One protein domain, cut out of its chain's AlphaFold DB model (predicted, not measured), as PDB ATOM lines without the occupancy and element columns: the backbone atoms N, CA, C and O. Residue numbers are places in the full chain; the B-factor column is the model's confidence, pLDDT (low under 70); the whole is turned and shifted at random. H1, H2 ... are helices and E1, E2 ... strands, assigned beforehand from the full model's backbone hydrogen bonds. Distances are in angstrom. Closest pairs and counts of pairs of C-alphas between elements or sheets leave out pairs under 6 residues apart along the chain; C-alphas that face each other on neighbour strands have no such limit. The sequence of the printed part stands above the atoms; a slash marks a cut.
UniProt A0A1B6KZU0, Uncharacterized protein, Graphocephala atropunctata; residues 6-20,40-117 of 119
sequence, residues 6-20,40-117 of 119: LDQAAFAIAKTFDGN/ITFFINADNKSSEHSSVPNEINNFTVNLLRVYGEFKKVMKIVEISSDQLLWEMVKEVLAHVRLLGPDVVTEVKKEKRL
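What this domain is: This is residues 6 to 20 and 40 to 117 of the 119 residues of an uncharacterized protein of Graphocephala atropunctata (UniProt A0A1B6KZU0). A short two-stranded parallel sheet, E1 beside E2, sits in the middle of a loose assembly, with H3 over one of its faces and H1 and H2, packed together at a steep tilt, off the other. H4 lies at the far end beyond H3, and residues 109 to 117 and 52 to 57 stick out. The printed part has 93 residues, in the order H1, E1, H2, E2, H3, H4, and is mostly helix. It is loose, with a radius of gyration of the C-alphas of 16.5 A, and spans 46 by 34 by 23 A.

Where its parts are: Find C-alpha 41 at (35.946, -17.587, -26.975), where E1, residues 41 to 45, begins; E2 is residues 80 to 84. H2, residues 62 to 74, runs 18.7 A, and H3, residues 89 to 101, 18.3 A. H1, residues 6 to 16, starts at (31.821, -9.657, -28.472); H4, residues 106 to 115, ends at (38.744, -32.290, -44.555).

How they stand to each other: Look at N 43 and O 81, 2.8 A apart, within hydrogen-bond range between the parallel strands E1 and E2. E1, H2 and E2 form a strand-helix-strand unit, two parallel neighbour strands with a helix between, its crossover right-handed. The closest C-alphas of E2 and H3, Ile 83 and Met 92, are 6.7 A apart. H1 and H2 touch, closest at C-alphas 14 and 67, 5.0 A, at a steep tilt of 51 degrees, opposite ways. H3, with residues 100 to 101 alone, only just touches H4, only at the corner, with 3 pairs of C-alphas within 8 A, the closest those of Arg 101 and Val 108, 7.0 A. Every O i to N i+4 pair is within range in H1, H2 and H3; H4 has 1 of 6, and 2 of 7 for O i to N i+3.

The domain as a whole: The farthest C-alphas, Asn 20 and Arg 116, are 49.9 A apart. Residues 21 to 39 are not printed, a gap of 27.4 A between C-alphas 20 and 40. E1 to H2 is a long link; pLDDT is under 70 at residues 47 to 60 and 103 to 117.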
ATOM      1  N   LEU A   6      30.852 -10.159 -29.442       95.56
ATOM      2  CA  LEU A   6      31.821  -9.657 -28.472       95.56
ATOM      3  C   LEU A   6      32.719  -8.551 -29.050       95.56
ATOM      4  O   LEU A   6      32.975  -7.573 -28.358       95.56
ATOM      5  N   ASP A   7      33.167  -8.679 -30.302       95.38
ATOM      6  CA  ASP A   7      34.078  -7.706 -30.915       95.38
ATOM      7  C   ASP A   7      33.372  -6.369 -31.173       95.38
ATOM      8  O   ASP A   7      33.894  -5.303 -30.848       95.38
ATOM      9  N   GLN A   8      32.126  -6.427 -31.653       95.62
ATOM     10  CA  GLN A   8      31.287  -5.245 -31.864       95.62
ATOM     11  C   GLN A   8      30.955  -4.547 -30.541       95.62
ATOM     12  O   GLN A   8      31.078  -3.325 -30.432       95.62
ATOM     13  N   ALA A   9      30.572  -5.315 -29.517       96.44
ATOM     14  CA  ALA A   9      30.271  -4.784 -28.193       96.44
ATOM     15  C   ALA A   9      31.514  -4.155 -27.547       96.44
ATOM     16  O   ALA A   9      31.449  -3.034 -27.038       96.44
ATOM     17  N   ALA A  10      32.663  -4.834 -27.623       96.06
ATOM     18  CA  ALA A  10      33.918  -4.332 -27.083       96.06
ATOM     19  C   ALA A  10      34.357  -3.037 -27.774       96.06
ATOM     20  O   ALA A  10      34.690  -2.063 -27.097       96.06
ATOM     21  N   PHE A  11      34.286  -2.995 -29.108       95.69
ATOM     22  CA  PHE A  11      34.585  -1.802 -29.891       95.69
ATOM     23  C   PHE A  11      33.664  -0.634 -29.519       95.69
ATOM     24  O   PHE A  11      34.146   0.468 -29.253       95.69
ATOM     25  N   ALA A  12      32.348  -0.864 -29.454       96.62
ATOM     26  CA  ALA A  12      31.368   0.168 -29.125       96.62
ATOM     27  C   ALA A  12      31.590   0.746 -27.719       96.62
ATOM     28  O   ALA A  12      31.614   1.968 -27.555       96.62
ATOM     29  N   ILE A  13      31.815  -0.106 -26.714       96.88
ATOM     30  CA  ILE A  13      32.121   0.333 -25.347       96.88
ATOM     31  C   ILE A  13      33.441   1.113 -25.330       96.88
ATOM     32  O   ILE A  13      33.475   2.234 -24.827       96.88
ATOM     33  N   ALA A  14      34.509   0.578 -25.928       95.56
ATOM     34  CA  ALA A  14      35.818   1.233 -25.947       95.56
ATOM     35  C   ALA A  14      35.794   2.588 -26.668       95.56
ATOM     36  O   ALA A  14      36.540   3.497 -26.305       95.56
ATOM     37  N   LYS A  15      34.944   2.734 -27.690       94.44
ATOM     38  CA  LYS A  15      34.782   3.985 -28.434       94.44
ATOM     39  C   LYS A  15      33.919   5.008 -27.694       94.44
ATOM     40  O   LYS A  15      34.154   6.202 -27.844       94.44
ATOM     41  N   THR A  16      32.932   4.545 -26.931       95.88
ATOM     42  CA  THR A  16      31.979   5.403 -26.207       95.88
ATOM     43  C   THR A  16      32.556   5.909 -24.886       95.88
ATOM     44  O   THR A  16      32.331   7.057 -24.513       95.88
ATOM     45  N   PHE A  17      33.306   5.064 -24.179       93.19
ATOM     46  CA  PHE A  17      33.790   5.334 -22.829       93.19
ATOM     47  C   PHE A  17      35.311   5.462 -22.824       93.19
ATOM     48  O   PHE A  17      36.016   4.468 -22.665       93.19
ATOM     49  N   ASP A  18      35.825   6.680 -22.989       83.31
ATOM     50  CA  ASP A  18      37.266   6.951 -23.010       83.31
ATOM     51  C   ASP A  18      37.877   6.815 -21.602       83.31
ATOM     52  O   ASP A  18      37.819   7.718 -20.769       83.31
ATOM     53  N   GLY A  19      38.383   5.621 -21.284       79.56
ATOM     54  CA  GLY A  19      39.082   5.309 -20.037       79.56
ATOM     55  C   GLY A  19      38.202   5.063 -18.800       79.56
ATOM     56  O   GLY A  19      38.638   4.343 -17.895       79.56
ATOM     57  N   ASN A  20      36.972   5.579 -18.768       91.88
ATOM     58  CA  ASN A  20      36.002   5.366 -17.689       91.88
ATOM     59  C   ASN A  20      34.974   4.303 -18.079       91.88
ATOM     60  O   ASN A  20      33.844   4.619 -18.449       91.88
ATOM     61  N   ILE A  40      33.078 -21.284 -25.697       91.38
ATOM     62  CA  ILE A  40      34.446 -20.801 -25.577       91.38
ATOM     63  C   ILE A  40      34.698 -19.671 -26.571       91.38
ATOM     64  O   ILE A  40      34.254 -19.708 -27.716       91.38
ATOM     65  N   THR A  41      35.425 -18.655 -26.122       94.62
ATOM     66  CA  THR A  41      35.946 -17.587 -26.975       94.62
ATOM     67  C   THR A  41      37.456 -17.536 -26.820       94.62
ATOM     68  O   THR A  41      37.955 -17.637 -25.703       94.62
ATOM     69  N   PHE A  42      38.173 -17.373 -27.928       94.56
ATOM     70  CA  PHE A  42      39.620 -17.195 -27.928       94.56
ATOM     71  C   PHE A  42      39.949 -15.743 -28.261       94.56
ATOM     72  O   PHE A  42      39.432 -15.202 -29.236       94.56
ATOM     73  N   PHE A  43      40.797 -15.123 -27.449       93.75
ATOM     74  CA  PHE A  43      41.359 -13.803 -27.700       93.75
ATOM     75  C   PHE A  43      42.833 -13.972 -28.057       93.75
ATOM     76  O   PHE A  43      43.619 -14.410 -27.221       93.75
ATOM     77  N   ILE A  44      43.196 -13.660 -29.301       91.44
ATOM     78  CA  ILE A  44      44.590 -13.698 -29.740       91.44
ATOM     79  C   ILE A  44      45.254 -12.397 -29.294       91.44
ATOM     80  O   ILE A  44      44.969 -11.340 -29.860       91.44
ATOM     81  N   ASN A  45      46.104 -12.467 -28.273       86.94
ATOM     82  CA  ASN A  45      46.835 -11.306 -27.794       86.94
ATOM     83  C   ASN A  45      48.156 -11.175 -28.553       86.94
ATOM     84  O   ASN A  45      49.060 -12.001 -28.397       86.94
ATOM     85  N   ALA A  46      48.245 -10.124 -29.361       75.19
ATOM     86  CA  ALA A  46      49.498  -9.686 -29.942       75.19
ATOM     87  C   ALA A  46      50.268  -8.862 -28.916       75.19
ATOM     88  O   ALA A  46      50.201  -7.630 -28.908       75.19
ATOM     89  N   ASP A  47      50.985  -9.563 -28.039       64.25
ATOM     90  CA  ASP A  47      51.995  -8.924 -27.214       64.25
ATOM     91  C   ASP A  47      53.003  -8.243 -28.152       64.25
ATOM     92  O   ASP A  47      53.485  -8.790 -29.143       64.25
ATOM     93  N   ASN A  48      53.322  -6.991 -27.852       54.66
ATOM     94  CA  ASN A  48      54.213  -6.124 -28.624       54.66
ATOM     95  C   ASN A  48      55.694  -6.563 -28.604       54.66
ATOM     96  O   ASN A  48      56.583  -5.754 -28.874       54.66
ATOM     97  N   LYS A  49      55.982  -7.820 -28.256       51.47
ATOM     98  CA  LYS A  49      57.338  -8.367 -28.134       51.47
ATOM     99  C   LYS A  49      57.836  -9.034 -29.412       51.47
ATOM    100  O   LYS A  49      59.046  -9.191 -29.565       51.47
ATOM    101  N   SER A  50      56.956  -9.363 -30.357       45.16
ATOM    102  CA  SER A  50      57.344  -9.856 -31.682       45.16
ATOM    103  C   SER A  50      57.698  -8.688 -32.616       45.16
ATOM    104  O   SER A  50      56.926  -8.225 -33.451       45.16
ATOM    105  N   SER A  51      58.928  -8.196 -32.482       44.28
ATOM    106  CA  SER A  51      59.520  -7.110 -33.277       44.28
ATOM    107  C   SER A  51      59.714  -7.413 -34.775       44.28
ATOM    108  O   SER A  51      60.347  -6.620 -35.467       44.28
ATOM    109  N   GLU A  52      59.211  -8.531 -35.306       48.75
ATOM    110  CA  GLU A  52      59.516  -8.977 -36.677       48.75
ATOM    111  C   GLU A  52      58.482  -8.539 -37.735       48.75
ATOM    112  O   GLU A  52      58.747  -8.638 -38.933       48.75
ATOM    113  N   HIS A  53      57.340  -7.963 -37.329       45.41
ATOM    114  CA  HIS A  53      56.283  -7.500 -38.248       45.41
ATOM    115  C   HIS A  53      55.735  -6.093 -37.925       45.41
ATOM    116  O   HIS A  53      54.538  -5.831 -38.036       45.41
ATOM    117  N   SER A  54      56.595  -5.149 -37.534       42.75
ATOM    118  CA  SER A  54      56.189  -3.779 -37.177       42.75
ATOM    119  C   SER A  54      56.186  -2.816 -38.377       42.75
ATOM    120  O   SER A  54      57.051  -1.962 -38.534       42.75
ATOM    121  N   SER A  55      55.151  -2.897 -39.219       46.47
ATOM    122  CA  SER A  55      54.665  -1.708 -39.953       46.47
ATOM    123  C   SER A  55      53.674  -0.882 -39.117       46.47
ATOM    124  O   SER A  55      53.179   0.150 -39.566       46.47
ATOM    125  N   VAL A  56      53.389  -1.326 -37.889       51.00
ATOM    126  CA  VAL A  56      52.519  -0.643 -36.930       51.00
ATOM    127  C   VAL A  56      53.384   0.267 -36.046       51.00
ATOM    128  O   VAL A  56      54.356  -0.225 -35.470       51.00
ATOM    129  N   PRO A  57      53.081   1.575 -35.935       49.47
ATOM    130  CA  PRO A  57      53.825   2.494 -35.079       49.47
ATOM    131  C   PRO A  57      53.942   1.955 -33.649       49.47
ATOM    132  O   PRO A  57      52.962   1.462 -33.096       49.47
ATOM    133  N   ASN A  58      55.127   2.100 -33.048       52.81
ATOM    134  CA  ASN A  58      55.503   1.635 -31.700       52.81
ATOM    135  C   ASN A  58      54.644   2.192 -30.540       52.81
ATOM    136  O   ASN A  58      54.926   1.912 -29.376       52.81
ATOM    137  N   GLU A  59      53.600   2.966 -30.826       56.38
ATOM    138  CA  GLU A  59      52.676   3.505 -29.839       56.38
ATOM    139  C   GLU A  59      51.346   2.759 -29.932       56.38
ATOM    140  O   GLU A  59      50.535   2.974 -30.835       56.38
ATOM    141  N   ILE A  60      51.102   1.878 -28.958       67.50
ATOM    142  CA  ILE A  60      49.754   1.378 -28.694       67.50
ATOM    143  C   ILE A  60      48.900   2.607 -28.374       67.50
ATOM    144  O   ILE A  60      49.059   3.223 -27.322       67.50
ATOM    145  N   ASN A  61      48.015   2.992 -29.293       80.62
ATOM    146  CA  ASN A  61      47.164   4.155 -29.075       80.62
ATOM    147  C   ASN A  61      46.216   3.921 -27.876       80.62
ATOM    148  O   ASN A  61      45.889   2.784 -27.520       80.62
ATOM    149  N   ASN A  62      45.744   5.011 -27.261       85.94
ATOM    150  CA  ASN A  62      44.855   4.947 -26.092       85.94
ATOM    151  C   ASN A  62      43.593   4.111 -26.350       85.94
ATOM    152  O   ASN A  62      43.081   3.471 -25.435       85.94
ATOM    153  N   PHE A  63      43.116   4.075 -27.598       87.88
ATOM    154  CA  PHE A  63      41.971   3.258 -27.979       87.88
ATOM    155  C   PHE A  63      42.262   1.760 -27.840       87.88
ATOM    156  O   PHE A  63      41.453   1.055 -27.246       87.88
ATOM    157  N   THR A  64      43.412   1.272 -28.309       88.19
ATOM    158  CA  THR A  64      43.813  -0.133 -28.154       88.19
ATOM    159  C   THR A  64      43.962  -0.492 -26.678       88.19
ATOM    160  O   THR A  64      43.437  -1.517 -26.251       88.19
ATOM    161  N   VAL A  65      44.579   0.376 -25.864       89.12
ATOM    162  CA  VAL A  65      44.650   0.172 -24.404       89.12
ATOM    163  C   VAL A  65      43.247   0.078 -23.796       89.12
ATOM    164  O   VAL A  65      42.969  -0.815 -22.996       89.12
ATOM    165  N   ASN A  66      42.340   0.974 -24.185       92.56
ATOM    166  CA  ASN A  66      40.974   0.976 -23.679       92.56
ATOM    167  C   ASN A  66      40.187  -0.267 -24.128       92.56
ATOM    168  O   ASN A  66      39.482  -0.873 -23.325       92.56
ATOM    169  N   LEU A  67      40.367  -0.705 -25.374       93.25
ATOM    170  CA  LEU A  67      39.761  -1.920 -25.914       93.25
ATOM    171  C   LEU A  67      40.219  -3.166 -25.146       93.25
ATOM    172  O   LEU A  67      39.386  -3.986 -24.759       93.25
ATOM    173  N   LEU A  68      41.515  -3.279 -24.841       92.19
ATOM    174  CA  LEU A  68      42.048  -4.367 -24.014       92.19
ATOM    175  C   LEU A  68      41.438  -4.369 -22.605       92.19
ATOM    176  O   LEU A  68      41.093  -5.431 -22.082       92.19
ATOM    177  N   ARG A  69      41.228  -3.190 -22.004       93.88
ATOM    178  CA  ARG A  69      40.529  -3.075 -20.712       93.88
ATOM    179  C   ARG A  69      39.083  -3.568 -20.802       93.88
ATOM    180  O   ARG A  69      38.633  -4.259 -19.893       93.88
ATOM    181  N   VAL A  70      38.375  -3.284 -21.899       95.81
ATOM    182  CA  VAL A  70      37.008  -3.786 -22.128       95.81
ATOM    183  C   VAL A  70      36.979  -5.311 -22.240       95.81
ATOM    184  O   VAL A  70      36.158  -5.949 -21.583       95.81
ATOM    185  N   TYR A  71      37.904  -5.916 -22.992       94.75
ATOM    186  CA  TYR A  71      38.061  -7.377 -23.017       94.75
ATOM    187  C   TYR A  71      38.371  -7.947 -21.620       94.75
ATOM    188  O   TYR A  71      37.881  -9.022 -21.266       94.75
ATOM    189  N   GLY A  72      39.119  -7.208 -20.796       94.19
ATOM    190  CA  GLY A  72      39.348  -7.516 -19.381       94.19
ATOM    191  C   GLY A  72      38.072  -7.551 -18.533       94.19
ATOM    192  O   GLY A  72      37.932  -8.427 -17.682       94.19
ATOM    193  N   GLU A  73      37.113  -6.655 -18.778       95.75
ATOM    194  CA  GLU A  73      35.799  -6.694 -18.120       95.75
ATOM    195  C   GLU A  73      34.951  -7.876 -18.613       95.75
ATOM    196  O   GLU A  73      34.380  -8.603 -17.798       95.75
ATOM    197  N   PHE A  74      34.934  -8.154 -19.923       95.69
ATOM    198  CA  PHE A  74      34.220  -9.317 -20.468       95.69
ATOM    199  C   PHE A  74      34.740 -10.651 -19.918       95.69
ATOM    200  O   PHE A  74      33.943 -11.538 -19.612       95.69
ATOM    201  N   LYS A  75      36.054 -10.787 -19.697       94.25
ATOM    202  CA  LYS A  75      36.660 -11.973 -19.055       94.25
ATOM    203  C   LYS A  75      36.068 -12.291 -17.676       94.25
ATOM    204  O   LYS A  75      36.117 -13.440 -17.249       94.25
ATOM    205  N   LYS A  76      35.495 -11.303 -16.978       94.31
ATOM    206  CA  LYS A  76      34.865 -11.500 -15.661       94.31
ATOM    207  C   LYS A  76      33.466 -12.120 -15.754       94.31
ATOM    208  O   LYS A  76      32.990 -12.665 -14.765       94.31
ATOM    209  N   VAL A  77      32.806 -12.038 -16.913       93.12
ATOM    210  CA  VAL A  77      31.402 -12.462 -17.109       93.12
ATOM    211  C   VAL A  77      31.223 -13.553 -18.172       93.12
ATOM    212  O   VAL A  77      30.140 -14.129 -18.315       93.12
ATOM    213  N   MET A  78      32.272 -13.880 -18.929       91.31
ATOM    214  CA  MET A  78      32.268 -14.974 -19.899       91.31
ATOM    215  C   MET A  78      33.635 -15.647 -20.033       91.31
ATOM    216  O   MET A  78      34.674 -15.068 -19.727       91.31
ATOM    217  N   LYS A  79      33.628 -16.890 -20.528       92.88
ATOM    218  CA  LYS A  79      34.839 -17.686 -20.735       92.88
ATOM    219  C   LYS A  79      35.585 -17.210 -21.983       92.88
ATOM    220  O   LYS A  79      35.231 -17.571 -23.105       92.88
ATOM    221  N   ILE A  80      36.635 -16.426 -21.762       94.56
ATOM    222  CA  ILE A  80      37.586 -16.002 -22.791       94.56
ATOM    223  C   ILE A  80      38.951 -16.597 -22.445       94.56
ATOM    224  O   ILE A  80      39.494 -16.325 -21.376       94.56
ATOM    225  N   VAL A  81      39.488 -17.407 -23.350       93.88
ATOM    226  CA  VAL A  81      40.848 -17.945 -23.283       93.88
ATOM    227  C   VAL A  81      41.755 -17.032 -24.089       93.88
ATOM    228  O   VAL A  81      41.492 -16.762 -25.257       93.88
ATOM    229  N   GLU A  82      42.807 -16.533 -23.460       92.06
ATOM    230  CA  GLU A  82      43.817 -15.732 -24.139       92.06
ATOM    231  C   GLU A  82      44.896 -16.639 -24.720       92.06
ATOM    232  O   GLU A  82      45.407 -17.500 -24.014       92.06
ATOM    233  N   ILE A  83      45.216 -16.435 -25.995       91.69
ATOM    234  CA  ILE A  83      46.269 -17.142 -26.720       91.69
ATOM    235  C   ILE A  83      47.316 -16.098 -27.090       91.69
ATOM    236  O   ILE A  83      47.008 -15.149 -27.814       91.69
ATOM    237  N   SER A  84      48.545 -16.254 -26.603       87.69
ATOM    238  CA  SER A  84      49.642 -15.364 -26.994       87.69
ATOM    239  C   SER A  84      49.991 -15.579 -28.467       87.69
ATOM    240  O   SER A  84      50.041 -16.721 -28.935       87.69
ATOM    241  N   SER A  85      50.246 -14.491 -29.196       85.19
ATOM    242  CA  SER A  85      50.748 -14.542 -30.571       85.19
ATOM    243  C   SER A  85      52.276 -14.504 -30.672       85.19
ATOM    244  O   SER A  85      52.792 -14.447 -31.782       85.19
ATOM    245  N   ASP A  86      53.004 -14.532 -29.550       85.06
ATOM    246  CA  ASP A  86      54.478 -14.575 -29.549       85.06
ATOM    247  C   ASP A  86      55.030 -15.966 -29.917       85.06
ATOM    248  O   ASP A  86      56.236 -16.162 -30.066       85.06
ATOM    249  N   GLN A  87      54.147 -16.954 -30.061       82.69
ATOM    250  CA  GLN A  87      54.477 -18.317 -30.456       82.69
ATOM    251  C   GLN A  87      54.206 -18.554 -31.950       82.69
ATOM    252  O   GLN A  87      53.421 -17.854 -32.588       82.69
ATOM    253  N   LEU A  88      54.826 -19.594 -32.517       86.44
ATOM    254  CA  LEU A  88      54.575 -19.997 -33.903       86.44
ATOM    255  C   LEU A  88      53.093 -20.352 -34.103       86.44
ATOM    256  O   LEU A  88      52.481 -20.976 -33.235       86.44
ATOM    257  N   LEU A  89      52.552 -20.058 -35.293       85.50
ATOM    258  CA  LEU A  89      51.154 -20.335 -35.665       85.50
ATOM    259  C   LEU A  89      50.700 -21.749 -35.269       85.50
ATOM    260  O   LEU A  89      49.585 -21.950 -34.794       85.50
ATOM    261  N   TRP A  90      51.566 -22.743 -35.454       86.94
ATOM    262  CA  TRP A  90      51.242 -24.134 -35.146       86.94
ATOM    263  C   TRP A  90      51.152 -24.452 -33.657       86.94
ATOM    264  O   TRP A  90      50.371 -25.326 -33.282       86.94
ATOM    265  N   GLU A  91      51.864 -23.723 -32.803       89.50
ATOM    266  CA  GLU A  91      51.709 -23.842 -31.353       89.50
ATOM    267  C   GLU A  91      50.406 -23.172 -30.892       89.50
ATOM    268  O   GLU A  91      49.637 -23.800 -30.164       89.50
ATOM    269  N   MET A  92      50.052 -22.008 -31.459       90.12
ATOM    270  CA  MET A  92      48.743 -21.371 -31.218       90.12
ATOM    271  C   MET A  92      47.585 -22.307 -31.590       90.12
ATOM    272  O   MET A  92      46.618 -22.463 -30.844       90.12
ATOM    273  N   VAL A  93      47.676 -22.964 -32.751       90.38
ATOM    274  CA  VAL A  93      46.648 -23.904 -33.220       90.38
ATOM    275  C   VAL A  93      46.541 -25.113 -32.292       90.38
ATOM    276  O   VAL A  93      45.428 -25.543 -31.986       90.38
ATOM    277  N   LYS A  94      47.662 -25.666 -31.810       89.75
ATOM    278  CA  LYS A  94      47.638 -26.768 -30.834       89.75
ATOM    279  C   LYS A  94      46.967 -26.355 -29.531       89.75
ATOM    280  O   LYS A  94      46.180 -27.139 -29.002       89.75
ATOM    281  N   GLU A  95      47.245 -25.154 -29.040       91.75
ATOM    282  CA  GLU A  95      46.652 -24.613 -27.817       91.75
ATOM    283  C   GLU A  95      45.130 -24.451 -27.956       91.75
ATOM    284  O   GLU A  95      44.364 -24.994 -27.154       91.75
ATOM    285  N   VAL A  96      44.671 -23.822 -29.044       91.94
ATOM    286  CA  VAL A  96      43.238 -23.707 -29.369       91.94
ATOM    287  C   VAL A  96      42.584 -25.091 -29.447       91.94
ATOM    288  O   VAL A  96      41.545 -25.328 -28.828       91.94
ATOM    289  N   LEU A  97      43.201 -26.041 -30.159       89.94
ATOM    290  CA  LEU A  97      42.678 -27.404 -30.289       89.94
ATOM    291  C   LEU A  97      42.637 -28.153 -28.955       89.94
ATOM    292  O   LEU A  97      41.716 -28.942 -28.741       89.94
ATOM    293  N   ALA A  98      43.604 -27.936 -28.063       89.56
ATOM    294  CA  ALA A  98      43.589 -28.525 -26.730       89.56
ATOM    295  C   ALA A  98      42.353 -28.056 -25.952       89.56
ATOM    296  O   ALA A  98      41.623 -28.882 -25.405       89.56
ATOM    297  N   HIS A  99      42.047 -26.758 -25.996       88.94
ATOM    298  CA  HIS A  99      40.857 -26.207 -25.355       88.94
ATOM    299  C   HIS A  99      39.543 -26.687 -25.975       88.94
ATOM    300  O   HIS A  99      38.596 -26.947 -25.236       88.94
ATOM    301  N   VAL A 100      39.483 -26.852 -27.299       86.75
ATOM    302  CA  VAL A 100      38.301 -27.416 -27.973       86.75
ATOM    303  C   VAL A 100      38.096 -28.884 -27.590       86.75
ATOM    304  O   VAL A 100      36.978 -29.287 -27.290       86.75
ATOM    305  N   ARG A 101      39.163 -29.691 -27.525       80.94
ATOM    306  CA  ARG A 101      39.080 -31.114 -27.135       80.94
ATOM    307  C   ARG A 101      38.581 -31.316 -25.707       80.94
ATOM    308  O   ARG A 101      37.897 -32.300 -25.446       80.94
ATOM    309  N   LEU A 102      38.896 -30.390 -24.800       74.94
ATOM    310  CA  LEU A 102      38.387 -30.411 -23.426       74.94
ATOM    311  C   LEU A 102      36.862 -30.201 -23.342       74.94
ATOM    312  O   LEU A 102      36.289 -30.469 -22.292       74.94
ATOM    313  N   LEU A 103      36.203 -29.750 -24.419       66.75
ATOM    314  CA  LEU A 103      34.743 -29.605 -24.480       66.75
ATOM    315  C   LEU A 103      34.018 -30.913 -24.851       66.75
ATOM    316  O   LEU A 103      32.812 -30.996 -24.650       66.75
ATOM    317  N   GLY A 104      34.731 -31.941 -25.337       63.16
ATOM    318  CA  GLY A 104      34.182 -33.276 -25.611       63.16
ATOM    319  C   GLY A 104      34.544 -33.852 -26.995       63.16
ATOM    320  O   GLY A 104      34.974 -33.119 -27.889       63.16
ATOM    321  N   PRO A 105      34.393 -35.179 -27.190       58.28
ATOM    322  CA  PRO A 105      34.772 -35.877 -28.424       58.28
ATOM    323  C   PRO A 105      33.931 -35.486 -29.653       58.28
ATOM    324  O   PRO A 105      34.443 -35.548 -30.772       58.28
ATOM    325  N   ASP A 106      32.689 -35.037 -29.456       57.94
ATOM    326  CA  ASP A 106      31.715 -34.820 -30.536       57.94
ATOM    327  C   ASP A 106      32.097 -33.665 -31.481       57.94
ATOM    328  O   ASP A 106      31.902 -33.773 -32.694       57.94
ATOM    329  N   VAL A 107      32.759 -32.621 -30.966       56.72
ATOM    330  CA  VAL A 107      33.211 -31.443 -31.738       56.72
ATOM    331  C   VAL A 107      34.347 -31.790 -32.718       56.72
ATOM    332  O   VAL A 107      34.501 -31.174 -33.770       56.72
ATOM    333  N   VAL A 108      35.153 -32.816 -32.421       51.88
ATOM    334  CA  VAL A 108      36.306 -33.214 -33.257       51.88
ATOM    335  C   VAL A 108      35.866 -34.012 -34.493       51.88
ATOM    336  O   VAL A 108      36.566 -34.048 -35.511       51.88
ATOM    337  N   THR A 109      34.707 -34.663 -34.416       51.94
ATOM    338  CA  THR A 109      34.161 -35.524 -35.473       51.94
ATOM    339  C   THR A 109      33.689 -34.744 -36.703       51.94
ATOM    340  O   THR A 109      33.826 -35.254 -37.817       51.94
ATOM    341  N   GLU A 110      33.206 -33.508 -36.541       52.50
ATOM    342  CA  GLU A 110      32.780 -32.640 -37.654       52.50
ATOM    343  C   GLU A 110      33.964 -32.095 -38.464       52.50
ATOM    344  O   GLU A 110      33.971 -32.196 -39.690       52.50
ATOM    345  N   VAL A 111      35.037 -31.655 -37.800       54.19
ATOM    346  CA  VAL A 111      36.239 -31.110 -38.465       54.19
ATOM    347  C   VAL A 111      36.940 -32.162 -39.342       54.19
ATOM    348  O   VAL A 111      37.491 -31.856 -40.399       54.19
ATOM    349  N   LYS A 112      36.898 -33.442 -38.946       51.34
ATOM    350  CA  LYS A 112      37.424 -34.548 -39.770       51.34
ATOM    351  C   LYS A 112      36.583 -34.830 -41.020       51.34
ATOM    352  O   LYS A 112      37.127 -35.378 -41.979       51.34
ATOM    353  N   LYS A 113      35.287 -34.507 -41.015       50.91
ATOM    354  CA  LYS A 113      34.395 -34.702 -42.169       50.91
ATOM    355  C   LYS A 113      34.625 -33.645 -43.244       50.91
ATOM    356  O   LYS A 113      34.702 -34.016 -44.409       50.91
ATOM    357  N   GLU A 114      34.816 -32.381 -42.870       47.97
ATOM    358  CA  GLU A 114      35.089 -31.300 -43.832       47.97
ATOM    359  C   GLU A 114      36.410 -31.506 -44.584       47.97
ATOM    360  O   GLU A 114      36.460 -31.328 -45.798       47.97
ATOM    361  N   LYS A 115      37.455 -32.000 -43.907       46.59
ATOM    362  CA  LYS A 115      38.744 -32.290 -44.555       46.59
ATOM    363  C   LYS A 115      38.661 -33.394 -45.621       46.59
ATOM    364  O   LYS A 115      39.446 -33.385 -46.552       46.59
ATOM    365  N   ARG A 116      37.705 -34.326 -45.510       51.56
ATOM    366  CA  ARG A 116      37.476 -35.396 -46.504       51.56
ATOM    367  C   ARG A 116      36.643 -34.964 -47.713       51.56
ATOM    368  O   ARG A 116      36.493 -35.758 -48.628       51.56
ATOM    369  N   LEU A 117      36.051 -33.772 -47.684       50.72
ATOM    370  CA  LEU A 117      35.235 -33.236 -48.780       50.72
ATOM    371  C   LEU A 117      36.029 -32.281 -49.690       50.72
ATOM    372  O   LEU A 117      35.485 -31.792 -50.675       50.72
TER     373      LEU A 117